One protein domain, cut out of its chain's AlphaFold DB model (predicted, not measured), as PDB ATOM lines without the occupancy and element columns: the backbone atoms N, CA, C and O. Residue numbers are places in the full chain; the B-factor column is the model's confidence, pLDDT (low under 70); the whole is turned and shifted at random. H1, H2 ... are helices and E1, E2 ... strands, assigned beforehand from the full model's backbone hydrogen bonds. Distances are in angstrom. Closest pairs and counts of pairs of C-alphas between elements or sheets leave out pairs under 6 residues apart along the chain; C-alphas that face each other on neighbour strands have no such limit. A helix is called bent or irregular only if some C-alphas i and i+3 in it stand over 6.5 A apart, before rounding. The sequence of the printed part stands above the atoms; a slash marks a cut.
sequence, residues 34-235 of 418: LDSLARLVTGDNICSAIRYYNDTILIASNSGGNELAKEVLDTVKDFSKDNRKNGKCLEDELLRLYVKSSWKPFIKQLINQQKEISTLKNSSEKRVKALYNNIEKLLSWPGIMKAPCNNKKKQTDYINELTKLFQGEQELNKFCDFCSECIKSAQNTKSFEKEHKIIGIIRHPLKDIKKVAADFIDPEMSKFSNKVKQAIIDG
ATOM      1  N   LEU A  34      93.710 121.414  94.444       95.38
ATOM      2  CA  LEU A  34      92.894 121.779  95.606       95.38
ATOM      3  C   LEU A  34      92.119 120.580  96.177       95.38
ATOM      4  O   LEU A  34      91.993 120.476  97.393       95.38
ATOM      5  N   ASP A  35      91.694 119.611  95.355       94.88
ATOM      6  CA  ASP A  35      91.087 118.370  95.872       94.88
ATOM      7  C   ASP A  35      92.085 117.543  96.701       94.88
ATOM      8  O   ASP A  35      91.706 116.844  97.640       94.88
ATOM      9  N   SER A  36      93.363 117.555  96.300       94.00
ATOM     10  CA  SER A  36      94.434 116.820  96.991       94.00
ATOM     11  C   SER A  36      94.729 117.474  98.337       94.00
ATOM     12  O   SER A  36      94.833 116.782  99.347       94.00
ATOM     13  N   LEU A  37      94.756 118.809  98.367       95.38
ATOM     14  CA  LEU A  37      94.864 119.568  99.608       95.38
ATOM     15  C   LEU A  37      93.665 119.322 100.527       95.38
ATOM     16  O   LEU A  37      93.869 119.038 101.701       95.38
ATOM     17  N   ALA A  38      92.436 119.341  99.996       94.94
ATOM     18  CA  ALA A  38      91.217 119.077 100.764       94.94
ATOM     19  C   ALA A  38      91.285 117.722 101.489       94.94
ATOM     20  O   ALA A  38      91.033 117.644 102.696       94.94
ATOM     21  N   ARG A  39      91.702 116.657 100.786       91.69
ATOM     22  CA  ARG A  39      91.875 115.314 101.381       91.69
ATOM     23  C   ARG A  39      92.986 115.269 102.415       91.69
ATOM     24  O   ARG A  39      92.815 114.628 103.451       91.69
ATOM     25  N   LEU A  40      94.085 115.980 102.178       91.19
ATOM     26  CA  LEU A  40      95.198 116.035 103.116       91.19
ATOM     27  C   LEU A  40      94.810 116.712 104.439       91.19
ATOM     28  O   LEU A  40      95.095 116.173 105.504       91.19
ATOM     29  N   VAL A  41      94.133 117.862 104.379       91.31
ATOM     30  CA  VAL A  41      93.861 118.696 105.565       91.31
ATOM     31  C   VAL A  41      92.699 118.196 106.427       91.31
ATOM     32  O   VAL A  41      92.582 118.587 107.584       91.31
ATOM     33  N   THR A  42      91.831 117.331 105.894       84.56
ATOM     34  CA  THR A  42      90.640 116.838 106.624       84.56
ATOM     35  C   THR A  42      90.528 115.320 106.717       84.56
ATOM     36  O   THR A  42      89.705 114.807 107.476       84.56
ATOM     37  N   GLY A  43      91.357 114.583 105.980       81.00
ATOM     38  CA  GLY A  43      91.247 113.137 105.861       81.00
ATOM     39  C   GLY A  43      90.177 112.678 104.862       81.00
ATOM     40  O   GLY A  43      89.309 113.434 104.432       81.00
ATOM     41  N   ASP A  44      90.202 111.393 104.503       71.94
ATOM     42  CA  ASP A  44      89.329 110.849 103.444       71.94
ATOM     43  C   ASP A  44      87.871 110.622 103.879       71.94
ATOM     44  O   ASP A  44      86.953 110.492 103.059       71.94
ATOM     45  N   ASN A  45      87.625 110.554 105.187       70.94
ATOM     46  CA  ASN A  45      86.312 110.191 105.711       70.94
ATOM     47  C   ASN A  45      85.365 111.385 105.843       70.94
ATOM     48  O   ASN A  45      84.150 111.179 105.910       70.94
ATOM     49  N   ILE A  46      85.880 112.609 105.793       83.56
ATOM     50  CA  ILE A  46      85.120 113.829 106.051       83.56
ATOM     51  C   ILE A  46      84.918 114.585 104.737       83.56
ATOM     52  O   ILE A  46      85.810 114.668 103.897       83.56
ATOM     53  N   CYS A  47      83.704 115.091 104.519       88.62
ATOM     54  CA  CYS A  47      83.444 116.008 103.414       88.62
ATOM     55  C   CYS A  47      84.022 117.377 103.782       88.62
ATOM     56  O   CYS A  47      83.616 117.965 104.790       88.62
ATOM     57  N   SER A  48      84.972 117.849 102.984       93.00
ATOM     58  CA  SER A  48      85.530 119.186 103.109       93.00
ATOM     59  C   SER A  48      85.715 119.818 101.741       93.00
ATOM     60  O   SER A  48      85.736 119.125 100.715       93.00
ATOM     61  N   ALA A  49      85.812 121.140 101.761       95.69
ATOM     62  CA  ALA A  49      85.992 121.963 100.590       95.69
ATOM     63  C   ALA A  49      87.074 123.017 100.853       95.69
ATOM     64  O   ALA A  49      87.198 123.512 101.978       95.69
ATOM     65  N   ILE A  50      87.838 123.354  99.814       97.00
ATOM     66  CA  ILE A  50      88.861 124.399  99.812       97.00
ATOM     67  C   ILE A  50      88.693 125.263  98.567       97.00
ATOM     68  O   ILE A  50      88.582 124.737  97.462       97.00
ATOM     69  N   ARG A  51      88.742 126.584  98.730       96.88
ATOM     70  CA  ARG A  51      88.763 127.543  97.618       96.88
ATOM     71  C   ARG A  51      89.686 128.706  97.966       96.88
ATOM     72  O   ARG A  51      89.772 129.091  99.130       96.88
ATOM     73  N   TYR A  52      90.367 129.258  96.969       96.38
ATOM     74  CA  TYR A  52      91.046 130.544  97.100       96.38
ATOM     75  C   TYR A  52      90.074 131.667  96.729       96.38
ATOM     76  O   TYR A  52      89.413 131.586  95.699       96.38
ATOM     77  N   TYR A  53      89.959 132.681  97.584       96.25
ATOM     78  CA  TYR A  53      89.064 133.818  97.396       96.25
ATOM     79  C   TYR A  53      89.621 135.049  98.121       96.25
ATOM     80  O   TYR A  53      89.981 134.945  99.293       96.25
ATOM     81  N   ASN A  54      89.714 136.200  97.442       95.12
ATOM     82  CA  ASN A  54      90.234 137.463  97.995       95.12
ATOM     83  C   ASN A  54      91.513 137.285  98.841       95.12
ATOM     84  O   ASN A  54      91.538 137.566 100.041       95.12
ATOM     85  N   ASP A  55      92.570 136.743  98.227       96.56
ATOM     86  CA  ASP A  55      93.864 136.456  98.873       96.56
ATOM     87  C   ASP A  55      93.834 135.481 100.055       96.56
ATOM     88  O   ASP A  55      94.846 135.295 100.728       96.56
ATOM     89  N   THR A  56      92.706 134.819 100.290       97.56
ATOM     90  CA  THR A  56      92.492 133.952 101.444       97.56
ATOM     91  C   THR A  56      92.108 132.546 100.996       97.56
ATOM     92  O   THR A  56      91.319 132.356 100.073       97.56
ATOM     93  N   ILE A  57      92.640 131.527 101.669       97.81
ATOM     94  CA  ILE A  57      92.169 130.148 101.518       97.81
ATOM     95  C   ILE A  57      90.981 129.929 102.453       97.81
ATOM     96  O   ILE A  57      91.129 129.955 103.675       97.81
ATOM     97  N   LEU A  58      89.807 129.691 101.877       97.50
ATOM     98  CA  LEU A  58      88.600 129.303 102.597       97.50
ATOM     99  C   LEU A  58      88.574 127.782 102.744       97.50
ATOM    100  O   LEU A  58      88.661 127.069 101.745       97.50
ATOM    101  N   ILE A  59      88.435 127.279 103.974       96.31
ATOM    102  CA  ILE A  59      88.374 125.837 104.267       96.31
ATOM    103  C   ILE A  59      87.116 125.531 105.061       96.31
ATOM    104  O   ILE A  59      86.956 126.012 106.180       96.31
ATOM    105  N   ALA A  60      86.248 124.683 104.520       94.69
ATOM    106  CA  ALA A  60      85.036 124.229 105.190       94.69
ATOM    107  C   ALA A  60      85.088 122.717 105.428       94.69
ATOM    108  O   ALA A  60      85.420 121.962 104.519       94.69
ATOM    109  N   SER A  61      84.683 122.252 106.613       92.00
ATOM    110  CA  SER A  61      84.659 120.823 106.968       92.00
ATOM    111  C   SER A  61      83.370 120.432 107.688       92.00
ATOM    112  O   SER A  61      82.908 121.144 108.578       92.00
ATOM    113  N   ASN A  62      82.779 119.294 107.315       87.62
ATOM    114  CA  ASN A  62      81.561 118.784 107.958       87.62
ATOM    115  C   ASN A  62      81.809 118.134 109.334       87.62
ATOM    116  O   ASN A  62      80.842 117.759 109.988       87.62
ATOM    117  N   SER A  63      83.059 117.974 109.786       80.25
ATOM    118  CA  SER A  63      83.386 117.295 111.054       80.25
ATOM    119  C   SER A  63      83.584 118.216 112.260       80.25
ATOM    120  O   SER A  63      83.995 117.736 113.312       80.25
ATOM    121  N   GLY A  64      83.351 119.524 112.130       66.50
ATOM    122  CA  GLY A  64      83.485 120.506 113.220       66.50
ATOM    123  C   GLY A  64      84.926 120.829 113.655       66.50
ATOM    124  O   GLY A  64      85.176 121.954 114.074       66.50
ATOM    125  N   GLY A  65      85.869 119.893 113.508       78.44
ATOM    126  CA  GLY A  65      87.297 120.084 113.777       78.44
ATOM    127  C   GLY A  65      88.102 120.485 112.538       78.44
ATOM    128  O   GLY A  65      87.886 119.947 111.448       78.44
ATOM    129  N   ASN A  66      89.042 121.415 112.727       87.25
ATOM    130  CA  ASN A  66      89.994 121.894 111.714       87.25
ATOM    131  C   ASN A  66      91.453 121.791 112.205       87.25
ATOM    132  O   ASN A  66      92.348 122.454 111.687       87.25
ATOM    133  N   GLU A  67      91.707 120.965 113.219       90.38
ATOM    134  CA  GLU A  67      93.011 120.830 113.875       90.38
ATOM    135  C   GLU A  67      94.049 120.240 112.920       90.38
ATOM    136  O   GLU A  67      95.133 120.797 112.783       90.38
ATOM    137  N   LEU A  68      93.698 119.166 112.197       90.38
ATOM    138  CA  LEU A  68      94.579 118.590 111.176       90.38
ATOM    139  C   LEU A  68      94.892 119.611 110.077       90.38
ATOM    140  O   LEU A  68      96.033 119.696 109.632       90.38
ATOM    141  N   ALA A  69      93.901 120.409 109.672       93.12
ATOM    142  CA  ALA A  69      94.092 121.420 108.643       93.12
ATOM    143  C   ALA A  69      95.082 122.498 109.084       93.12
ATOM    144  O   ALA A  69      95.993 122.824 108.327       93.12
ATOM    145  N   LYS A  70      94.948 122.979 110.325       94.56
ATOM    146  CA  LYS A  70      95.900 123.906 110.944       94.56
ATOM    147  C   LYS A  70      97.299 123.302 111.015       94.56
ATOM    148  O   LYS A  70      98.218 123.885 110.459       94.56
ATOM    149  N   GLU A  71      97.447 122.104 111.592       94.00
ATOM    150  CA  GLU A  71      98.755 121.438 111.725       94.00
ATOM    151  C   GLU A  71      99.449 121.253 110.358       94.00
ATOM    152  O   GLU A  71     100.646 121.521 110.226       94.00
ATOM    153  N   VAL A  72      98.708 120.826 109.327       94.06
ATOM    154  CA  VAL A  72      99.232 120.639 107.963       94.06
ATOM    155  C   VAL A  72      99.659 121.965 107.340       94.06
ATOM    156  O   VAL A  72     100.767 122.058 106.813       94.06
ATOM    157  N   LEU A  73      98.805 122.988 107.377       95.94
ATOM    158  CA  LEU A  73      99.078 124.255 106.698       95.94
ATOM    159  C   LEU A  73     100.150 125.075 107.416       95.94
ATOM    160  O   LEU A  73     100.984 125.676 106.743       95.94
ATOM    161  N   ASP A  74     100.199 125.025 108.748       94.94
ATOM    162  CA  ASP A  74     101.290 125.613 109.529       94.94
ATOM    163  C   ASP A  74     102.619 124.924 109.206       94.94
ATOM    164  O   ASP A  74     103.623 125.602 109.021       94.94
ATOM    165  N   THR A  75     102.625 123.597 109.036       93.19
ATOM    166  CA  THR A  75     103.825 122.846 108.626       93.19
ATOM    167  C   THR A  75     104.314 123.260 107.239       93.19
ATOM    168  O   THR A  75     105.511 123.479 107.053       93.19
ATOM    169  N   VAL A  76     103.405 123.390 106.267       93.06
ATOM    170  CA  VAL A  76     103.747 123.857 104.913       93.06
ATOM    171  C   VAL A  76     104.311 125.277 104.964       93.06
ATOM    172  O   VAL A  76     105.384 125.532 104.426       93.06
ATOM    173  N   LYS A  77     103.629 126.186 105.665       93.94
ATOM    174  CA  LYS A  77     104.064 127.573 105.871       93.94
ATOM    175  C   LYS A  77     105.452 127.652 106.503       93.94
ATOM    176  O   LYS A  77     106.314 128.388 106.023       93.94
ATOM    177  N   ASP A  78     105.672 126.891 107.565       91.19
ATOM    178  CA  ASP A  78     106.936 126.836 108.287       91.19
ATOM    179  C   ASP A  78     108.077 126.291 107.432       91.19
ATOM    180  O   ASP A  78     109.201 126.778 107.551       91.19
ATOM    181  N   PHE A  79     107.793 125.296 106.591       89.62
ATOM    182  CA  PHE A  79     108.754 124.740 105.646       89.62
ATOM    183  C   PHE A  79     109.131 125.765 104.569       89.62
ATOM    184  O   PHE A  79     110.311 125.968 104.306       89.62
ATOM    185  N   SER A  80     108.151 126.467 103.994       89.81
ATOM    186  CA  SER A  80     108.397 127.461 102.940       89.81
ATOM    187  C   SER A  80     109.145 128.709 103.420       89.81
ATOM    188  O   SER A  80     109.828 129.351 102.629       89.81
ATOM    189  N   LYS A  81     109.023 129.083 104.699       87.88
ATOM    190  CA  LYS A  81     109.773 130.218 105.271       87.88
ATOM    191  C   LYS A  81     111.220 129.878 105.583       87.88
ATOM    192  O   LYS A  81     112.083 130.750 105.570       87.88
ATOM    193  N   ASP A  82     111.467 128.621 105.900       81.25
ATOM    194  CA  ASP A  82     112.734 128.157 106.418       81.25
ATOM    195  C   ASP A  82     113.162 126.969 105.559       81.25
ATOM    196  O   ASP A  82     113.076 125.814 105.984       81.25
ATOM    197  N   ASN A  83     113.627 127.283 104.332       61.88
ATOM    198  CA  ASN A  83     114.150 126.370 103.287       61.88
ATOM    199  C   ASN A  83     115.184 125.337 103.803       61.88
ATOM    200  O   ASN A  83     115.731 124.546 103.036       61.88
ATOM    201  N   ARG A  84     115.527 125.387 105.094       55.38
ATOM    202  CA  ARG A  84     116.577 124.652 105.781       55.38
ATOM    203  C   ARG A  84     116.163 124.107 107.150       55.38
ATOM    204  O   ARG A  84     117.063 123.829 107.940       55.38
ATOM    205  N   LYS A  85     114.877 123.879 107.465       49.19
ATOM    206  CA  LYS A  85     114.512 123.208 108.735       49.19
ATOM    207  C   LYS A  85     115.074 121.776 108.815       49.19
ATOM    208  O   LYS A  85     114.422 120.788 108.490       49.19
ATOM    209  N   ASN A  86     116.304 121.676 109.317       51.91
ATOM    210  CA  ASN A  86     116.921 120.524 109.974       51.91
ATOM    211  C   ASN A  86     116.894 119.198 109.194       51.91
ATOM    212  O   ASN A  86     116.748 118.133 109.792       51.91
ATOM    213  N   GLY A  87     117.013 119.247 107.862       52.75
ATOM    214  CA  GLY A  87     117.052 118.043 107.023       52.75
ATOM    215  C   GLY A  87     115.767 117.209 107.057       52.75
ATOM    216  O   GLY A  87     115.819 116.015 106.763       52.75
ATOM    217  N   LYS A  88     114.630 117.802 107.445       62.19
ATOM    218  CA  LYS A  88     113.317 117.150 107.388       62.19
ATOM    219  C   LYS A  88     112.689 117.365 106.013       62.19
ATOM    220  O   LYS A  88     112.584 118.499 105.553       62.19
ATOM    221  N   CYS A  89     112.250 116.285 105.373       81.81
ATOM    222  CA  CYS A  89     111.459 116.365 104.152       81.81
ATOM    223  C   CYS A  89     110.021 116.783 104.499       81.81
ATOM    224  O   CYS A  89     109.422 116.218 105.416       81.81
ATOM    225  N   LEU A  90     109.452 117.748 103.765       84.06
ATOM    226  CA  LEU A  90     108.051 118.157 103.936       84.06
ATOM    227  C   LEU A  90     107.096 116.959 103.804       84.06
ATOM    228  O   LEU A  90     106.143 116.847 104.570       84.06
ATOM    229  N   GLU A  91     107.379 116.032 102.881       83.06
ATOM    230  CA  GLU A  91     106.590 114.806 102.705       83.06
ATOM    231  C   GLU A  91     106.508 113.971 103.989       83.06
ATOM    232  O   GLU A  91     105.422 113.520 104.359       83.06
ATOM    233  N   ASP A  92     107.630 113.804 104.693       77.94
ATOM    234  CA  ASP A  92     107.703 112.995 105.913       77.94
ATOM    235  C   ASP A  92     106.897 113.624 107.052       77.94
ATOM    236  O   ASP A  92     106.200 112.932 107.798       77.94
ATOM    237  N   GLU A  93     106.968 114.949 107.184       83.75
ATOM    238  CA  GLU A  93     106.253 115.676 108.230       83.75
ATOM    239  C   GLU A  93     104.738 115.660 107.972       83.75
ATOM    240  O   GLU A  93     103.956 115.367 108.878       83.75
ATOM    241  N   LEU A  94     104.315 115.857 106.718       85.19
ATOM    242  CA  LEU A  94     102.912 115.730 106.318       85.19
ATOM    243  C   LEU A  94     102.380 114.309 106.533       85.19
ATOM    244  O   LEU A  94     101.268 114.132 107.041       85.19
ATOM    245  N   LEU A  95     103.180 113.289 106.208       81.81
ATOM    246  CA  LEU A  95     102.836 111.898 106.484       81.81
ATOM    247  C   LEU A  95     102.661 111.659 107.983       81.81
ATOM    248  O   LEU A  95     101.655 111.079 108.395       81.81
ATOM    249  N   ARG A  96     103.587 112.146 108.813       81.75
ATOM    250  CA  ARG A  96     103.509 112.020 110.274       81.75
ATOM    251  C   ARG A  96     102.202 112.596 110.819       81.75
ATOM    252  O   ARG A  96     101.530 111.932 111.613       81.75
ATOM    253  N   LEU A  97     101.836 113.805 110.391       83.94
ATOM    254  CA  LEU A  97     100.589 114.458 110.798       83.94
ATOM    255  C   LEU A  97      99.365 113.645 110.375       83.94
ATOM    256  O   LEU A  97      98.478 113.388 111.191       83.94
ATOM    257  N   TYR A  98      99.343 113.171 109.130       81.62
ATOM    258  CA  TYR A  98      98.220 112.391 108.625       81.62
ATOM    259  C   TYR A  98      98.060 111.055 109.363       81.62
ATOM    260  O   TYR A  98      96.949 110.682 109.748       81.62
ATOM    261  N   VAL A  99      99.158 110.340 109.632       77.38
ATOM    262  CA  VAL A  99      99.122 109.078 110.388       77.38
ATOM    263  C   VAL A  99      98.608 109.318 111.810       77.38
ATOM    264  O   VAL A  99      97.740 108.579 112.284       77.38
ATOM    265  N   LYS A 100      99.110 110.363 112.483       81.75
ATOM    266  CA  LYS A 100      98.709 110.740 113.849       81.75
ATOM    267  C   LYS A 100      97.210 111.039 113.934       81.75
ATOM    268  O   LYS A 100      96.553 110.533 114.843       81.75
ATOM    269  N   SER A 101      96.687 111.834 113.004       80.62
ATOM    270  CA  SER A 101      95.329 112.384 113.087       80.62
ATOM    271  C   SER A 101      94.265 111.505 112.429       80.62
ATOM    272  O   SER A 101      93.141 111.450 112.919       80.62
ATOM    273  N   SER A 102      94.607 110.779 111.362       78.31
ATOM    274  CA  SER A 102      93.641 110.003 110.571       78.31
ATOM    275  C   SER A 102      93.785 108.497 110.778       78.31
ATOM    276  O   SER A 102      92.802 107.807 111.053       78.31
ATOM    277  N   TRP A 103      95.002 107.953 110.667       74.56
ATOM    278  CA  TRP A 103      95.192 106.497 110.709       74.56
ATOM    279  C   TRP A 103      95.152 105.941 112.129       74.56
ATOM    280  O   TRP A 103      94.512 104.915 112.353       74.56
ATOM    281  N   LYS A 104      95.776 106.610 113.108       70.75
ATOM    282  CA  LYS A 104      95.805 106.122 114.496       70.75
ATOM    283  C   LYS A 104      94.392 105.915 115.073       70.75
ATOM    284  O   LYS A 104      94.152 104.830 115.613       70.75
ATOM    285  N   PRO A 105      93.436 106.861 114.945       76.06
ATOM    286  CA  PRO A 105      92.067 106.641 115.417       76.06
ATOM    287  C   PRO A 105      91.352 105.518 114.660       76.06
ATOM    288  O   PRO A 105      90.694 104.687 115.284       76.06
ATOM    289  N   PHE A 106      91.532 105.448 113.337       71.12
ATOM    290  CA  PHE A 106      90.931 104.410 112.497       71.12
ATOM    291  C   PHE A 106      91.410 103.003 112.881       71.12
ATOM    292  O   PHE A 106      90.607 102.094 113.077       71.12
ATOM    293  N   ILE A 107      92.716 102.825 113.066       68.38
ATOM    294  CA  ILE A 107      93.294 101.541 113.469       68.38
ATOM    295  C   ILE A 107      92.828 101.162 114.876       68.38
ATOM    296  O   ILE A 107      92.463 100.012 115.114       68.38
ATOM    297  N   LYS A 108      92.779 102.125 115.807       71.94
ATOM    298  CA  LYS A 108      92.240 101.892 117.154       71.94
ATOM    299  C   LYS A 108      90.782 101.422 117.101       71.94
ATOM    300  O   LYS A 108      90.417 100.500 117.826       71.94
ATOM    301  N   GLN A 109      89.969 102.010 116.221       73.06
ATOM    302  CA  GLN A 109      88.588 101.584 115.996       73.06
ATOM    303  C   GLN A 109      88.517 100.146 115.465       73.06
ATOM    304  O   GLN A 109      87.741  99.356 115.995       73.06
ATOM    305  N   LEU A 110      89.343  99.786 114.476       66.06
ATOM    306  CA  LEU A 110      89.395  98.418 113.944       66.06
ATOM    307  C   LEU A 110      89.782  97.393 115.016       66.06
ATOM    308  O   LEU A 110      89.169  96.333 115.102       66.06
ATOM    309  N   ILE A 111      90.759  97.717 115.866       65.56
ATOM    310  CA  ILE A 111      91.187  96.843 116.970       65.56
ATOM    311  C   ILE A 111      90.059  96.639 117.976       65.56
ATOM    312  O   ILE A 111      89.836  95.519 118.431       65.56
ATOM    313  N   ASN A 112      89.348  97.710 118.329       68.38
ATOM    314  CA  ASN A 112      88.221  97.620 119.251       68.38
ATOM    315  C   ASN A 112      87.091  96.762 118.663       68.38
ATOM    316  O   ASN A 112      86.614  95.860 119.342       68.38
ATOM    317  N   GLN A 113      86.754  96.956 117.383       66.06
ATOM    318  CA  GLN A 113      85.771  96.121 116.682       66.06
ATOM    319  C   GLN A 113      86.195  94.649 116.624       66.06
ATOM    320  O   GLN A 113      85.361  93.764 116.752       66.06
ATOM    321  N   GLN A 114      87.487  94.355 116.464       63.28
ATOM    322  CA  GLN A 114      87.968  92.973 116.446       63.28
ATOM    323  C   GLN A 114      87.872  92.295 117.819       63.28
ATOM    324  O   GLN A 114      87.551  91.113 117.878       63.28
ATOM    325  N   LYS A 115      88.116  93.024 118.919       65.12
ATOM    326  CA  LYS A 115      87.942  92.495 120.286       65.12
ATOM    327  C   LYS A 115      86.494  92.095 120.576       65.12
ATOM    328  O   LYS A 115      86.274  91.137 121.305       65.12
ATOM    329  N   GLU A 116      85.533  92.808 119.995       59.72
ATOM    330  CA  GLU A 116      84.106  92.467 120.074       59.72
ATOM    331  C   GLU A 116      83.774  91.200 119.265       59.72
ATOM    332  O   GLU A 116      82.847  90.470 119.604       59.72
ATOM    333  N   ILE A 117      84.575  90.878 118.242       54.06
ATOM    334  CA  ILE A 117      84.476  89.645 117.449       54.06
ATOM    335  C   ILE A 117      85.406  88.573 118.048       54.06
ATOM    336  O   ILE A 117      86.248  87.977 117.373       54.06
ATOM    337  N   SER A 118      85.255  88.308 119.346       48.19
ATOM    338  CA  SER A 118      86.042  87.350 120.140       48.19
ATOM    339  C   SER A 118      85.884  85.871 119.725       48.19
ATOM    340  O   SER A 118      86.303  84.971 120.447       48.19
ATOM    341  N   THR A 119      85.289  85.596 118.563       51.72
ATOM    342  CA  THR A 119      85.136  84.261 117.963       51.72
ATOM    343  C   THR A 119      86.082  84.006 116.784       51.72
ATOM    344  O   THR A 119      86.086  82.905 116.230       51.72
ATOM    345  N   LEU A 120      86.921  84.973 116.392       47.53
ATOM    346  CA  LEU A 120      87.877  84.785 115.298       47.53
ATOM    347  C   LEU A 120      89.209  84.202 115.769       47.53
ATOM    348  O   LEU A 120      89.857  84.719 116.670       47.53
ATOM    349  N   LYS A 121      89.608  83.109 115.105       54.25
ATOM    350  CA  LYS A 121      90.822  82.308 115.338       54.25
ATOM    351  C   LYS A 121      92.049  83.157 115.726       54.25
ATOM    352  O   LYS A 121      92.403  84.093 115.016       54.25
ATOM    353  N   ASN A 122      92.776  82.709 116.757       58.00
ATOM    354  CA  ASN A 122      94.000  83.294 117.348       58.00
ATOM    355  C   ASN A 122      95.069  83.859 116.373       58.00
ATOM    356  O   ASN A 122      95.924  84.645 116.785       58.00
ATOM    357  N   SER A 123      95.083  83.470 115.093       53.81
ATOM    358  CA  SER A 123      96.080  83.918 114.111       53.81
ATOM    359  C   SER A 123      95.853  85.341 113.581       53.81
ATOM    360  O   SER A 123      96.831  86.046 113.321       53.81
ATOM    361  N   SER A 124      94.605  85.804 113.447       54.62
ATOM    362  CA  SER A 124      94.299  87.158 112.951       54.62
ATOM    363  C   SER A 124      94.517  88.225 114.028       54.62
ATOM    364  O   SER A 124      95.061  89.291 113.738       54.62
ATOM    365  N   GLU A 125      94.205  87.923 115.289       57.66
ATOM    366  CA  GLU A 125      94.453  88.826 116.423       57.66
ATOM    367  C   GLU A 125      95.953  89.113 116.612       57.66
ATOM    368  O   GLU A 125      96.356  90.265 116.789       57.66
ATOM    369  N   LYS A 126      96.811  88.085 116.508       63.31
ATOM    370  CA  LYS A 126      98.269  88.240 116.645       63.31
ATOM    371  C   LYS A 126      98.854  89.158 115.568       63.31
ATOM    372  O   LYS A 126      99.709  89.985 115.879       63.31
ATOM    373  N   ARG A 127      98.387  89.047 114.315       56.25
ATOM    374  CA  ARG A 127      98.869  89.890 113.205       56.25
ATOM    375  C   ARG A 127      98.382  91.340 113.335       56.25
ATOM    376  O   ARG A 127      99.181  92.248 113.133       56.25
ATOM    377  N   VAL A 128      97.129  91.575 113.743       54.56
ATOM    378  CA  VAL A 128      96.612  92.944 113.965       54.56
ATOM    379  C   VAL A 128      97.297  93.616 115.156       54.56
ATOM    380  O   VAL A 128      97.698  94.774 115.050       54.56
ATOM    381  N   LYS A 129      97.528  92.894 116.263       63.22
ATOM    382  CA  LYS A 129      98.329  93.403 117.391       63.22
ATOM    383  C   LYS A 129      99.765  93.720 116.974       63.22
ATOM    384  O   LYS A 129     100.281  94.763 117.356       63.22
ATOM    385  N   ALA A 130     100.404  92.863 116.176       64.69
ATOM    386  CA  ALA A 130     101.751  93.122 115.666       64.69
ATOM    387  C   ALA A 130     101.792  94.385 114.795       64.69
ATOM    388  O   ALA A 130     102.673  95.223 114.969       64.69
ATOM    389  N   LEU A 131     100.805  94.563 113.916       58.66
ATOM    390  CA  LEU A 131     100.671  95.765 113.106       58.66
ATOM    391  C   LEU A 131     100.462  97.015 113.969       58.66
ATOM    392  O   LEU A 131     101.144  98.015 113.763       58.66
ATOM    393  N   TYR A 132      99.545  96.962 114.935       60.59
ATOM    394  CA  TYR A 132      99.320  98.073 115.853       60.59
ATOM    395  C   TYR A 132     100.592  98.435 116.602       60.59
ATOM    396  O   TYR A 132     100.946  99.602 116.643       60.59
ATOM    397  N   ASN A 133     101.309  97.437 117.119       63.56
ATOM    398  CA  ASN A 133     102.571  97.637 117.815       63.56
ATOM    399  C   ASN A 133     103.645  98.209 116.886       63.56
ATOM    400  O   ASN A 133     104.447  99.016 117.335       63.56
ATOM    401  N   ASN A 134     103.668  97.833 115.605       61.62
ATOM    402  CA  ASN A 134     104.577  98.429 114.629       61.62
ATOM    403  C   ASN A 134     104.226  99.898 114.386       61.62
ATOM    404  O   ASN A 134     105.115 100.737 114.418       61.62
ATOM    405  N   ILE A 135     102.942 100.226 114.226       59.72
ATOM    406  CA  ILE A 135     102.470 101.604 114.042       59.72
ATOM    407  C   ILE A 135     102.683 102.433 115.313       59.72
ATOM    408  O   ILE A 135     103.133 103.571 115.234       59.72
ATOM    409  N   GLU A 136     102.432 101.877 116.498       59.66
ATOM    410  CA  GLU A 136     102.728 102.531 117.770       59.66
ATOM    411  C   GLU A 136     104.222 102.719 117.975       59.66
ATOM    412  O   GLU A 136     104.614 103.814 118.356       59.66
ATOM    413  N   LYS A 137     105.070 101.723 117.695       60.53
ATOM    414  CA  LYS A 137     106.532 101.888 117.720       60.53
ATOM    415  C   LYS A 137     106.961 103.018 116.793       60.53
ATOM    416  O   LYS A 137     107.731 103.877 117.203       60.53
ATOM    417  N   LEU A 138     106.395 103.066 115.590       53.91
ATOM    418  CA  LEU A 138     106.656 104.111 114.601       53.91
ATOM    419  C   LEU A 138     106.227 105.497 115.107       53.91
ATOM    420  O   LEU A 138     106.937 106.470 114.902       53.91
ATOM    421  N   LEU A 139     105.106 105.584 115.827       50.09
ATOM    422  CA  LEU A 139     104.584 106.832 116.396       50.09
ATOM    423  C   LEU A 139     105.206 107.236 117.747       50.09
ATOM    424  O   LEU A 139     105.130 108.407 118.113       50.09
ATOM    425  N   SER A 140     105.768 106.291 118.505       50.03
ATOM    426  CA  SER A 140     106.296 106.487 119.866       50.03
ATOM    427  C   SER A 140     107.815 106.617 119.922       50.03
ATOM    428  O   SER A 140     108.350 106.981 120.970       50.03
ATOM    429  N   TRP A 141     108.532 106.353 118.823       46.66
ATOM    430  CA  TRP A 141     109.988 106.420 118.834       46.66
ATOM    431  C   TRP A 141     110.459 107.879 119.006       46.66
ATOM    432  O   TRP A 141     110.212 108.712 118.127       46.66
ATOM    433  N   PRO A 142     111.182 108.226 120.095       41.25
ATOM    434  CA  PRO A 142     111.578 109.609 120.381       41.25
ATOM    435  C   PRO A 142     112.475 110.241 119.308       41.25
ATOM    436  O   PRO A 142     112.616 111.461 119.269       41.25
ATOM    437  N   GLY A 143     113.066 109.431 118.420       41.72
ATOM    438  CA  GLY A 143     113.963 109.871 117.350       41.72
ATOM    439  C   GLY A 143     113.298 110.725 116.268       41.72
ATOM    440  O   GLY A 143     113.927 111.667 115.799       41.72
ATOM    441  N   ILE A 144     112.018 110.488 115.950       39.50
ATOM    442  CA  ILE A 144     111.245 111.354 115.032       39.50
ATOM    443  C   ILE A 144     111.010 112.739 115.667       39.50
ATOM    444  O   ILE A 144     110.894 113.751 114.975       39.50
ATOM    445  N   MET A 145     110.978 112.790 117.003       38.31
ATOM    446  CA  MET A 145     110.627 113.977 117.782       38.31
ATOM    447  C   MET A 145     111.847 114.767 118.294       38.31
ATOM    448  O   MET A 145     111.688 115.950 118.581       38.31
ATOM    449  N   LYS A 146     113.041 114.161 118.445       35.53
ATOM    450  CA  LYS A 146     114.183 114.800 119.148       35.53
ATOM    451  C   LYS A 146     115.606 114.468 118.662       35.53
ATOM    452  O   LYS A 146     116.545 114.996 119.249       35.53
ATOM    453  N   ALA A 147     115.833 113.620 117.653       37.28
ATOM    454  CA  ALA A 147     117.211 113.315 117.240       37.28
ATOM    455  C   ALA A 147     117.816 114.459 116.387       37.28
ATOM    456  O   ALA A 147     117.245 114.785 115.345       37.28
ATOM    457  N   PRO A 148     118.970 115.047 116.765       37.66
ATOM    458  CA  PRO A 148     119.701 115.971 115.900       37.66
ATOM    459  C   PRO A 148     120.139 115.258 114.613       37.66
ATOM    460  O   PRO A 148     120.692 114.155 114.662       37.66
ATOM    461  N   CYS A 149     119.905 115.891 113.462       44.97
ATOM    462  CA  CYS A 149     120.052 115.364 112.098       44.97
ATOM    463  C   CYS A 149     121.496 115.051 111.644       44.97
ATOM    464  O   CYS A 149     121.768 114.939 110.452       44.97
ATOM    465  N   ASN A 150     122.448 114.888 112.561       43.12
ATOM    466  CA  ASN A 150     123.869 114.796 112.212       43.12
ATOM    467  C   ASN A 150     124.297 113.363 111.855       43.12
ATOM    468  O   ASN A 150     125.409 113.143 111.384       43.12
ATOM    469  N   ASN A 151     123.427 112.370 112.061       50.03
ATOM    470  CA  ASN A 151     123.727 110.972 111.772       50.03
ATOM    471  C   ASN A 151     122.975 110.495 110.520       50.03
ATOM    472  O   ASN A 151     121.988 109.762 110.615       50.03
ATOM    473  N   LYS A 152     123.474 110.911 109.344       43.16
ATOM    474  CA  LYS A 152     122.977 110.500 108.015       43.16
ATOM    475  C   LYS A 152     122.753 108.990 107.911       43.16
ATOM    476  O   LYS A 152     121.757 108.574 107.342       43.16
ATOM    477  N   LYS A 153     123.616 108.170 108.522       51.25
ATOM    478  CA  LYS A 153     123.499 106.705 108.502       51.25
ATOM    479  C   LYS A 153     122.227 106.212 109.198       51.25
ATOM    480  O   LYS A 153     121.499 105.428 108.611       51.25
ATOM    481  N   LYS A 154     121.885 106.738 110.383       47.78
ATOM    482  CA  LYS A 154     120.629 106.387 111.078       47.78
ATOM    483  C   LYS A 154     119.379 106.874 110.338       47.78
ATOM    484  O   LYS A 154     118.366 106.190 110.377       47.78
ATOM    485  N   GLN A 155     119.447 108.025 109.665       42.31
ATOM    486  CA  GLN A 155     118.366 108.511 108.795       42.31
ATOM    487  C   GLN A 155     118.207 107.645 107.542       42.31
ATOM    488  O   GLN A 155     117.086 107.303 107.194       42.31
ATOM    489  N   THR A 156     119.302 107.260 106.887       44.44
ATOM    490  CA  THR A 156     119.286 106.351 105.736       44.44
ATOM    491  C   THR A 156     118.816 104.959 106.143       44.44
ATOM    492  O   THR A 156     117.986 104.400 105.448       44.44
ATOM    493  N   ASP A 157     119.244 104.426 107.286       48.50
ATOM    494  CA  ASP A 157     118.751 103.154 107.825       48.50
ATOM    495  C   ASP A 157     117.258 103.237 108.201       48.50
ATOM    496  O   ASP A 157     116.529 102.274 107.992       48.50
ATOM    497  N   TYR A 158     116.780 104.398 108.670       52.06
ATOM    498  CA  TYR A 158     115.369 104.683 108.972       52.06
ATOM    499  C   TYR A 158     114.501 104.827 107.723       52.06
ATOM    500  O   TYR A 158     113.456 104.191 107.638       52.06
ATOM    501  N   ILE A 159     114.932 105.624 106.742       43.31
ATOM    502  CA  ILE A 159     114.293 105.687 105.429       43.31
ATOM    503  C   ILE A 159     114.339 104.294 104.835       43.31
ATOM    504  O   ILE A 159     113.328 103.864 104.331       43.31
ATOM    505  N   ASN A 160     115.416 103.529 104.972       47.44
ATOM    506  CA  ASN A 160     115.469 102.152 104.504       47.44
ATOM    507  C   ASN A 160     114.578 101.201 105.310       47.44
ATOM    508  O   ASN A 160     114.146 100.230 104.721       47.44
ATOM    509  N   GLU A 161     114.272 101.432 106.588       50.38
ATOM    510  CA  GLU A 161     113.325 100.648 107.408       50.38
ATOM    511  C   GLU A 161     111.862 101.001 107.104       50.38
ATOM    512  O   GLU A 161     111.044 100.108 106.920       50.38
ATOM    513  N   LEU A 162     111.534 102.291 106.982       43.94
ATOM    514  CA  LEU A 162     110.239 102.774 106.495       43.94
ATOM    515  C   LEU A 162     110.013 102.348 105.054       43.94
ATOM    516  O   LEU A 162     108.964 101.815 104.717       43.94
ATOM    517  N   THR A 163     111.024 102.556 104.219       41.75
ATOM    518  CA  THR A 163     111.043 102.092 102.843       41.75
ATOM    519  C   THR A 163     110.942 100.578 102.899       41.75
ATOM    520  O   THR A 163     110.006 100.129 102.303       41.75
ATOM    521  N   LYS A 164     111.667  99.784 103.707       46.38
ATOM    522  CA  LYS A 164     111.457  98.315 103.875       46.38
ATOM    523  C   LYS A 164     110.041  97.909 104.316       46.38
ATOM    524  O   LYS A 164     109.526  96.906 103.835       46.38
ATOM    525  N   LEU A 165     109.403  98.665 105.208       45.19
ATOM    526  CA  LEU A 165     108.013  98.463 105.646       45.19
ATOM    527  C   LEU A 165     106.993  98.799 104.549       45.19
ATOM    528  O   LEU A 165     105.887  98.261 104.552       45.19
ATOM    529  N   PHE A 166     107.368  99.664 103.611       45.94
ATOM    530  CA  PHE A 166     106.542 100.159 102.515       45.94
ATOM    531  C   PHE A 166     107.245  99.988 101.145       45.94
ATOM    532  O   PHE A 166     107.045 100.829 100.265       45.94
ATOM    533  N   GLN A 167     108.087  98.948 100.956       35.59
ATOM    534  CA  GLN A 167     109.163  98.911  99.933       35.59
ATOM    535  C   GLN A 167     108.693  98.526  98.552       35.59
ATOM    536  O   GLN A 167     109.161  97.591  97.922       35.59
ATOM    537  N   GLY A 168     107.807  99.356  98.044       46.31
ATOM    538  CA  GLY A 168     107.215  99.202  96.749       46.31
ATOM    539  C   GLY A 168     105.717  99.135  96.892       46.31
ATOM    540  O   GLY A 168     105.133  98.900  97.952       46.31
ATOM    541  N   GLU A 169     105.081  99.327  95.750       46.59
ATOM    542  CA  GLU A 169     103.670  99.039  95.590       46.59
ATOM    543  C   GLU A 169     103.327  97.646  96.156       46.59
ATOM    544  O   GLU A 169     102.254  97.488  96.713       46.59
ATOM    545  N   GLN A 170     104.268  96.687  96.149       47.06
ATOM    546  CA  GLN A 170     104.120  95.352  96.731       47.06
ATOM    547  C   GLN A 170     103.899  95.310  98.251       47.06
ATOM    548  O   GLN A 170     102.961  94.648  98.666       47.06
ATOM    549  N   GLU A 171     104.695  95.952  99.104       48.38
ATOM    550  CA  GLU A 171     104.535  95.898 100.571       48.38
ATOM    551  C   GLU A 171     103.328  96.705 101.036       48.38
ATOM    552  O   GLU A 171     102.603  96.276 101.932       48.38
ATOM    553  N   LEU A 172     103.068  97.844 100.384       49.91
ATOM    554  CA  LEU A 172     101.838  98.599 100.599       49.91
ATOM    555  C   LEU A 172     100.616  97.778 100.164       49.91
ATOM    556  O   LEU A 172      99.611  97.785 100.872       49.91
ATOM    557  N   ASN A 173     100.706  97.042  99.050       52.16
ATOM    558  CA  ASN A 173      99.676  96.093  98.638       52.16
ATOM    559  C   ASN A 173      99.567  94.945  99.645       52.16
ATOM    560  O   ASN A 173      98.469  94.711 100.105       52.16
ATOM    561  N   LYS A 174     100.660  94.332 100.122       55.03
ATOM    562  CA  LYS A 174     100.634  93.296 101.176       55.03
ATOM    563  C   LYS A 174      99.974  93.807 102.458       55.03
ATOM    564  O   LYS A 174      99.228  93.078 103.101       55.03
ATOM    565  N   PHE A 175     100.240  95.054 102.840       55.78
ATOM    566  CA  PHE A 175      99.605  95.702 103.981       55.78
ATOM    567  C   PHE A 175      98.110  95.937 103.741       55.78
ATOM    568  O   PHE A 175      97.281  95.621 104.593       55.78
ATOM    569  N   CYS A 176      97.760  96.440 102.560       52.91
ATOM    570  CA  CYS A 176      96.379  96.629 102.148       52.91
ATOM    571  C   CYS A 176      95.613  95.303 102.072       52.91
ATOM    572  O   CYS A 176      94.510  95.231 102.605       52.91
ATOM    573  N   ASP A 177      96.202  94.271 101.474       56.19
ATOM    574  CA  ASP A 177      95.713  92.896 101.359       56.19
ATOM    575  C   ASP A 177      95.538  92.287 102.750       56.19
ATOM    576  O   ASP A 177      94.522  91.666 103.037       56.19
ATOM    577  N   PHE A 178      96.466  92.553 103.671       56.44
ATOM    578  CA  PHE A 178      96.351  92.133 105.062       56.44
ATOM    579  C   PHE A 178      95.188  92.820 105.799       56.44
ATOM    580  O   PHE A 178      94.400  92.150 106.469       56.44
ATOM    581  N   CYS A 179      95.043  94.147 105.688       51.97
ATOM    582  CA  CYS A 179      93.895  94.859 106.266       51.97
ATOM    583  C   CYS A 179      92.570  94.349 105.684       51.97
ATOM    584  O   CYS A 179      91.578  94.194 106.398       51.97
ATOM    585  N   SER A 180      92.593  94.059 104.391       54.09
ATOM    586  CA  SER A 180      91.506  93.516 103.594       54.09
ATOM    587  C   SER A 180      91.100  92.107 104.077       54.09
ATOM    588  O   SER A 180      89.944  91.891 104.454       54.09
ATOM    589  N   GLU A 181      92.065  91.202 104.278       55.97
ATOM    590  CA  GLU A 181      91.885  89.880 104.901       55.97
ATOM    591  C   GLU A 181      91.348  89.953 106.338       55.97
ATOM    592  O   GLU A 181      90.463  89.177 106.719       55.97
ATOM    593  N   CYS A 182      91.847  90.883 107.159       48.66
ATOM    594  CA  CYS A 182      91.365  91.073 108.532       48.66
ATOM    595  C   CYS A 182      89.880  91.456 108.568       48.66
ATOM    596  O   CYS A 182      89.163  91.071 109.486       48.66
ATOM    597  N   ILE A 183      89.388  92.159 107.549       49.66
ATOM    598  CA  ILE A 183      87.985  92.575 107.456       49.66
ATOM    599  C   ILE A 183      87.107  91.513 106.818       49.66
ATOM    600  O   ILE A 183      85.981  91.310 107.275       49.66
ATOM    601  N   LYS A 184      87.619  90.798 105.810       51.81
ATOM    602  CA  LYS A 184      86.974  89.589 105.283       51.81
ATOM    603  C   LYS A 184      86.751  88.563 106.387       51.81
ATOM    604  O   LYS A 184      85.649  88.044 106.513       51.81
ATOM    605  N   SER A 185      87.766  88.320 107.216       50.09
ATOM    606  CA  SER A 185      87.654  87.403 108.354       50.09
ATOM    607  C   SER A 185      86.749  87.948 109.461       50.09
ATOM    608  O   SER A 185      85.971  87.181 110.012       50.09
ATOM    609  N   ALA A 186      86.752  89.261 109.724       43.69
ATOM    610  CA  ALA A 186      85.829  89.917 110.657       43.69
ATOM    611  C   ALA A 186      84.336  89.765 110.299       43.69
ATOM    612  O   ALA A 186      83.481  89.926 111.168       43.69
ATOM    613  N   GLN A 187      83.989  89.526 109.028       44.06
ATOM    614  CA  GLN A 187      82.613  89.675 108.540       44.06
ATOM    615  C   GLN A 187      82.253  88.597 107.510       44.06
ATOM    616  O   GLN A 187      82.522  88.743 106.320       44.06
ATOM    617  N   ASN A 188      81.540  87.557 107.950       46.91
ATOM    618  CA  ASN A 188      81.089  86.426 107.122       46.91
ATOM    619  C   ASN A 188      80.048  86.758 106.024       46.91
ATOM    620  O   ASN A 188      79.472  85.851 105.435       46.91
ATOM    621  N   THR A 189      79.786  88.024 105.688       45.94
ATOM    622  CA  THR A 189      78.778  88.381 104.673       45.94
ATOM    623  C   THR A 189      79.107  89.707 103.971       45.94
ATOM    624  O   THR A 189      79.147  90.756 104.612       45.94
ATOM    625  N   LYS A 190      79.262  89.671 102.634       45.81
ATOM    626  CA  LYS A 190      79.233  90.815 101.682       45.81
ATOM    627  C   LYS A 190      80.373  91.874 101.738       45.81
ATOM    628  O   LYS A 190      80.105  93.045 101.489       45.81
ATOM    629  N   SER A 191      81.638  91.526 102.025       45.09
ATOM    630  CA  SER A 191      82.684  92.521 102.392       45.09
ATOM    631  C   SER A 191      83.712  92.984 101.327       45.09
ATOM    632  O   SER A 191      84.630  93.721 101.681       45.09
ATOM    633  N   PHE A 192      83.565  92.676 100.030       40.34
ATOM    634  CA  PHE A 192      84.550  93.110  99.006       40.34
ATOM    635  C   PHE A 192      84.619  94.646  98.816       40.34
ATOM    636  O   PHE A 192      85.689  95.207  98.592       40.34
ATOM    637  N   GLU A 193      83.508  95.372  98.999       47.84
ATOM    638  CA  GLU A 193      83.485  96.848  98.935       47.84
ATOM    639  C   GLU A 193      84.286  97.527 100.067       47.84
ATOM    640  O   GLU A 193      84.669  98.695  99.948       47.84
ATOM    641  N   LYS A 194      84.563  96.822 101.176       49.53
ATOM    642  CA  LYS A 194      85.279  97.393 102.330       49.53
ATOM    643  C   LYS A 194      86.803  97.351 102.175       49.53
ATOM    644  O   LYS A 194      87.467  98.249 102.688       49.53
ATOM    645  N   GLU A 195      87.343  96.396 101.421       45.97
ATOM    646  CA  GLU A 195      88.782  96.297 101.117       45.97
ATOM    647  C   GLU A 195      89.272  97.500 100.301       45.97
ATOM    648  O   GLU A 195      90.202  98.208 100.694       45.97
ATOM    649  N   HIS A 196      88.551  97.827  99.222       53.91
ATOM    650  CA  HIS A 196      88.832  99.007  98.401       53.91
ATOM    651  C   HIS A 196      88.769 100.315  99.194       53.91
ATOM    652  O   HIS A 196      89.513 101.256  98.904       53.91
ATOM    653  N   LYS A 197      87.910 100.381 100.216       60.12
ATOM    654  CA  LYS A 197      87.777 101.573 101.055       60.12
ATOM    655  C   LYS A 197      89.044 101.839 101.868       60.12
ATOM    656  O   LYS A 197      89.417 102.995 102.024       60.12
ATOM    657  N   ILE A 198      89.734 100.801 102.335       56.31
ATOM    658  CA  ILE A 198      90.955 100.948 103.144       56.31
ATOM    659  C   ILE A 198      92.167 101.260 102.297       56.31
ATOM    660  O   ILE A 198      92.926 102.162 102.649       56.31
ATOM    661  N   ILE A 199      92.298 100.584 101.153       58.03
ATOM    662  CA  ILE A 199      93.288 100.973 100.148       58.03
ATOM    663  C   ILE A 199      93.101 102.452  99.812       58.03
ATOM    664  O   ILE A 199      94.081 103.181  99.785       58.03
ATOM    665  N   GLY A 200      91.860 102.917  99.635       64.94
ATOM    666  CA  GLY A 200      91.555 104.337  99.459       64.94
ATOM    667  C   GLY A 200      92.099 105.207 100.597       64.94
ATOM    668  O   GLY A 200      92.913 106.084 100.328       64.94
ATOM    669  N   ILE A 201      91.725 104.893 101.846       65.50
ATOM    670  CA  ILE A 201      92.102 105.634 103.072       65.50
ATOM    671  C   ILE A 201      93.624 105.721 103.288       65.50
ATOM    672  O   ILE A 201      94.106 106.639 103.953       65.50
ATOM    673  N   ILE A 202      94.395 104.764 102.772       66.69
ATOM    674  CA  ILE A 202      95.855 104.730 102.933       66.69
ATOM    675  C   ILE A 202      96.556 105.292 101.691       66.69
ATOM    676  O   ILE A 202      97.442 106.140 101.784       66.69
ATOM    677  N   ARG A 203      96.164 104.832 100.502       70.75
ATOM    678  CA  ARG A 203      96.859 105.113  99.242       70.75
ATOM    679  C   ARG A 203      96.557 106.505  98.703       70.75
ATOM    680  O   ARG A 203      97.451 107.107  98.108       70.75
ATOM    681  N   HIS A 204      95.331 107.015  98.853       77.94
ATOM    682  CA  HIS A 204      95.014 108.362  98.372       77.94
ATOM    683  C   HIS A 204      95.796 109.437  99.133       77.94
ATOM    684  O   HIS A 204      96.459 110.228  98.461       77.94
ATOM    685  N   PRO A 205      95.865 109.409 100.478       79.31
ATOM    686  CA  PRO A 205      96.623 110.406 101.224       79.31
ATOM    687  C   PRO A 205      98.106 110.387 100.896       79.31
ATOM    688  O   PRO A 205      98.683 111.444 100.700       79.31
ATOM    689  N   LEU A 206      98.722 109.211 100.723       76.38
ATOM    690  CA  LEU A 206     100.126 109.124 100.305       76.38
ATOM    691  C   LEU A 206     100.374 109.792  98.947       76.38
ATOM    692  O   LEU A 206     101.360 110.505  98.768       76.38
ATOM    693  N   LYS A 207      99.472 109.580  97.981       84.25
ATOM    694  CA  LYS A 207      99.556 110.250  96.676       84.25
ATOM    695  C   LYS A 207      99.356 111.756  96.809       84.25
ATOM    696  O   LYS A 207     100.035 112.508  96.119       84.25
ATOM    697  N   ASP A 208      98.427 112.189  97.651       89.25
ATOM    698  CA  ASP A 208      98.115 113.602  97.840       89.25
ATOM    699  C   ASP A 208      99.205 114.344  98.628       89.25
ATOM    700  O   ASP A 208      99.532 115.464  98.254       89.25
ATOM    701  N   ILE A 209      99.852 113.700  99.607       86.62
ATOM    702  CA  ILE A 209     101.034 114.215 100.317       86.62
ATOM    703  C   ILE A 209     102.148 114.521  99.323       86.62
ATOM    704  O   ILE A 209     102.598 115.658  99.265       86.62
ATOM    705  N   LYS A 210     102.544 113.541  98.499       84.69
ATOM    706  CA  LYS A 210     103.609 113.729  97.498       84.69
ATOM    707  C   LYS A 210     103.287 114.861  96.533       84.69
ATOM    708  O   LYS A 210     104.123 115.699  96.233       84.69
ATOM    709  N   LYS A 211     102.042 114.897  96.057       89.56
ATOM    710  CA  LYS A 211     101.558 115.945  95.156       89.56
ATOM    711  C   LYS A 211     101.660 117.334  95.778       89.56
ATOM    712  O   LYS A 211     102.180 118.225  95.125       89.56
ATOM    713  N   VAL A 212     101.134 117.501  96.993       91.50
ATOM    714  CA  VAL A 212     101.126 118.787  97.695       91.50
ATOM    715  C   VAL A 212     102.551 119.193  98.048       91.50
ATOM    716  O   VAL A 212     102.937 120.311  97.747       91.50
ATOM    717  N   ALA A 213     103.355 118.293  98.615       89.44
ATOM    718  CA  ALA A 213     104.736 118.587  98.978       89.44
ATOM    719  C   ALA A 213     105.581 118.993  97.766       89.44
ATOM    720  O   ALA A 213     106.292 119.990  97.844       89.44
ATOM    721  N   ALA A 214     105.454 118.284  96.638       88.75
ATOM    722  CA  ALA A 214     106.159 118.626  95.406       88.75
ATOM    723  C   ALA A 214     105.881 120.069  94.961       88.75
ATOM    724  O   ALA A 214     106.816 120.765  94.583       88.75
ATOM    725  N   ASP A 215     104.640 120.556  95.087       91.12
ATOM    726  CA  ASP A 215     104.300 121.929  94.691       91.12
ATOM    727  C   ASP A 215     104.945 123.018  95.582       91.12
ATOM    728  O   ASP A 215     105.002 124.181  95.178       91.12
ATOM    729  N   PHE A 216     105.414 122.664  96.786       90.31
ATOM    730  CA  PHE A 216     106.115 123.574  97.707       90.31
ATOM    731  C   PHE A 216     107.631 123.350  97.760       90.31
ATOM    732  O   PHE A 216     108.354 124.257  98.165       90.31
ATOM    733  N   ILE A 217     108.112 122.166  97.373       87.06
ATOM    734  CA  ILE A 217     109.544 121.840  97.288       87.06
ATOM    735  C   ILE A 217     110.130 122.342  95.968       87.06
ATOM    736  O   ILE A 217     111.228 122.894  95.960       87.06
ATOM    737  N   ASP A 218     109.403 122.152  94.866       85.12
ATOM    738  CA  ASP A 218     109.855 122.465  93.516       85.12
ATOM    739  C   ASP A 218     108.863 123.425  92.830       85.12
ATOM    740  O   ASP A 218     107.820 123.003  92.310       85.12
ATOM    741  N   PRO A 219     109.155 124.741  92.837       81.31
ATOM    742  CA  PRO A 219     108.296 125.741  92.219       81.31
ATOM    743  C   PRO A 219     108.082 125.547  90.714       81.31
ATOM    744  O   PRO A 219     107.034 125.971  90.228       81.31
ATOM    745  N   GLU A 220     109.021 124.925  89.992       84.31
ATOM    746  CA  GLU A 220     108.929 124.719  88.538       84.31
ATOM    747  C   GLU A 220     107.963 123.580  88.191       84.31
ATOM    748  O   GLU A 220     107.251 123.636  87.189       84.31
ATOM    749  N   MET A 221     107.870 122.576  89.065       81.88
ATOM    750  CA  MET A 221     106.956 121.434  88.919       81.88
ATOM    751  C   MET A 221     105.581 121.665  89.567       81.88
ATOM    752  O   MET A 221     104.685 120.813  89.471       81.88
ATOM    753  N   SER A 222     105.404 122.815  90.221       87.12
ATOM    754  CA  SER A 222     104.196 123.180  90.955       87.12
ATOM    755  C   SER A 222     102.976 123.278  90.050       87.12
ATOM    756  O   SER A 222     102.918 124.077  89.119       87.12
ATOM    757  N   LYS A 223     101.923 122.553  90.422       90.88
ATOM    758  CA  LYS A 223     100.595 122.645  89.803       90.88
ATOM    759  C   LYS A 223      99.625 123.541  90.568       90.88
ATOM    760  O   LYS A 223      98.550 123.829  90.051       90.88
ATOM    761  N   PHE A 224      99.971 123.982  91.779       90.31
ATOM    762  CA  PHE A 224      99.226 125.057  92.429       90.31
ATOM    763  C   PHE A 224      99.452 126.386  91.717       90.31
ATOM    764  O   PHE A 224     100.572 126.693  91.303       90.31
ATOM    765  N   SER A 225      98.408 127.217  91.677       91.38
ATOM    766  CA  SER A 225      98.571 128.621  91.317       91.38
ATOM    767  C   SER A 225      99.455 129.331  92.349       91.38
ATOM    768  O   SER A 225      99.431 129.022  93.547       91.38
ATOM    769  N   ASN A 226     100.234 130.317  91.900       92.81
ATOM    770  CA  ASN A 226     101.092 131.099  92.797       92.81
ATOM    771  C   ASN A 226     100.282 131.818  93.884       92.81
ATOM    772  O   ASN A 226     100.731 131.895  95.024       92.81
ATOM    773  N   LYS A 227      99.060 132.256  93.559       94.75
ATOM    774  CA  LYS A 227      98.128 132.879  94.505       94.75
ATOM    775  C   LYS A 227      97.770 131.952  95.674       94.75
ATOM    776  O   LYS A 227      97.853 132.363  96.829       94.75
ATOM    777  N   VAL A 228      97.450 130.686  95.386       95.06
ATOM    778  CA  VAL A 228      97.146 129.676  96.415       95.06
ATOM    779  C   VAL A 228      98.357 129.431  97.313       95.06
ATOM    780  O   VAL A 228      98.225 129.446  98.537       95.06
ATOM    781  N   LYS A 229      99.545 129.239  96.721       94.81
ATOM    782  CA  LYS A 229     100.783 129.022  97.487       94.81
ATOM    783  C   LYS A 229     101.079 130.200  98.405       94.81
ATOM    784  O   LYS A 229     101.317 129.994  99.591       94.81
ATOM    785  N   GLN A 230     101.014 131.421  97.875       96.12
ATOM    786  CA  GLN A 230     101.322 132.621  98.644       96.12
ATOM    787  C   GLN A 230     100.349 132.807  99.810       96.12
ATOM    788  O   GLN A 230     100.790 133.056 100.926       96.12
ATOM    789  N   ALA A 231      99.047 132.588  99.600       97.12
ATOM    790  CA  ALA A 231      98.066 132.658 100.681       97.12
ATOM    791  C   ALA A 231      98.369 131.657 101.815       97.12
ATOM    792  O   ALA A 231      98.249 132.006 102.989       97.12
ATOM    793  N   ILE A 232      98.823 130.440 101.490       96.62
ATOM    794  CA  ILE A 232      99.236 129.437 102.490       96.62
ATOM    795  C   ILE A 232     100.503 129.888 103.231       96.62
ATOM    796  O   ILE A 232     100.531 129.855 104.460       96.62
ATOM    797  N   ILE A 233     101.524 130.357 102.509       95.31
ATOM    798  CA  ILE A 233     102.800 130.832 103.080       95.31
ATOM    799  C   ILE A 233     102.586 132.041 104.004       95.31
ATOM    800  O   ILE A 233     103.152 132.124 105.100       95.31
ATOM    801  N   ASP A 234     101.714 132.960 103.601       97.19
ATOM    802  CA  ASP A 234     101.334 134.123 104.401       97.19
ATOM    803  C   ASP A 234     100.474 133.714 105.610       97.19
ATOM    804  O   ASP A 234     100.428 134.407 106.628       97.19
ATOM    805  N   GLY A 235      99.836 132.542 105.555       96.94
ATOM    806  CA  GLY A 235      98.862 132.082 106.542       96.94
ATOM    807  C   GLY A 235      97.524 132.812 106.441       96.94
ATOM    808  O   GLY A 235      96.814 132.917 107.438       96.94
TER     809      GLY A 235
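AT A GLANCE: This is residues 34 to 235 of the 418 residues of the protein "Deaminase family protein" of Rickettsia felis str. Pedreira (UniProt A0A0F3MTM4). Two long helices, H3 and H8, lie side by side in opposite directions as the core, with H2 packed beside them toward one end and H7 beside H8 toward the other, while H4 folds back along H3. At the H2 end a small head is made of the two-stranded hairpin E1 and E2 with H1 and H9, and H5 and H6 form a loosely joined side part with few contacts. The printed part has 202 residues, with nine named helices and two named strands in the order H1 E1 E2 H2 H3 H4 H5 H6 H7 H8 H9; the sheet E1 - E2 is antiparallel and the class is mostly helix. The whole is compact, with a radius of gyration of the C-alphas of 18.6 A and spans of 56 by 42 by 27 A.

IN THESE COORDINATES: The sheet consists of E1, residues 48 to 53, and E2, residues 56 to 61; C-alpha 48 is at (85.530, 119.186, 103.109). H1 is residues 34 to 42, beginning at C-alpha 34 (92.894, 121.779, 95.606), and H9 is residues 226 to 234, ending at C-alpha 234 (101.334, 134.123, 104.401). H2, residues 67 to 81, is 21.1 A long. H3, residues 90 to 116, is 38.6 A long, with a kink of 36 degrees near residue 101; it is neither bent nor irregular, but only just, as C-alphas 101 and 104 are 6.4 A apart. H4, residues 122 to 140, measures 26.4 A; H5 is residues 142 to 146. H6, residues 152 to 165, measures 19.4 A, and H7, residues 169 to 186, 25.1 A. H8, residues 192 to 217, is 38.1 A long.

HOW THE PARTS SIT: E1 and E2 form a hairpin, with N 51 and O 58 3.1 A apart and N 58 and O 51 2.8 A apart, both within hydrogen-bond range. The closest C-alphas of H1 and E1 are those of Ala 38 and Ile 50, 5.9 A apart; those of E2 and H9 are Thr 56 and Ala 231, 5.8 A. H1 touches H2, closest at Val 41 and Ala 69, whose C-alphas are 4.1 A apart, at a steep tilt of 60 degrees. H9 touches H2 about perpendicular, at 80 degrees, with the C-alphas of Lys 77 and Ile 233 closest at 4.5 A. H2, H3, H7 and H8 are a bundle, a group of helices packed together. H3 and H8 touch at a shallow tilt of 16 degrees, opposite ways, with the C-alphas of Glu 91 and Ala 213 closest at 5.6 A. H2 and H3, a helical hairpin, touch at a shallow tilt of 20 degrees, with the C-alphas of Val 72 and Leu 94 closest at 6.4 A. H7 and H8, also a helical hairpin, touch at 33 degrees, only just short of steep, with the C-alphas of Ser 180 and Glu 195 closest at 4.6 A. H4 touches H3 at a shallow tilt of 31 degrees, with the C-alphas of Ile 111 and Val 128 closest at 7.3 A. H4 and H5 meet only through their link, and H5 and H6 are near each other. H6 is close to H7 but not clearly touching: the C-alphas of Leu 165 and Glu 171, the closest, are 6.7 A apart. Every O i to N i+4 pair is within hydrogen-bond range in H1, H2, H5, H6, H7 and H9; in H3 20 of 23 are, in H4 13 of 15 and in H8 18 of 22.

THE WHOLE: The two C-alphas farthest apart, those of Asn 54 and Lys 121, are 57.8 A apart. The printed part has no cut and no long link; the links H2 to H3 and H8 to H9 are short, the others tight. The mean pLDDT of the printed part is 70.1, and 101 residues are under 70: residue 64, residues 83 to 88, residue 107 and residues 110 to 202.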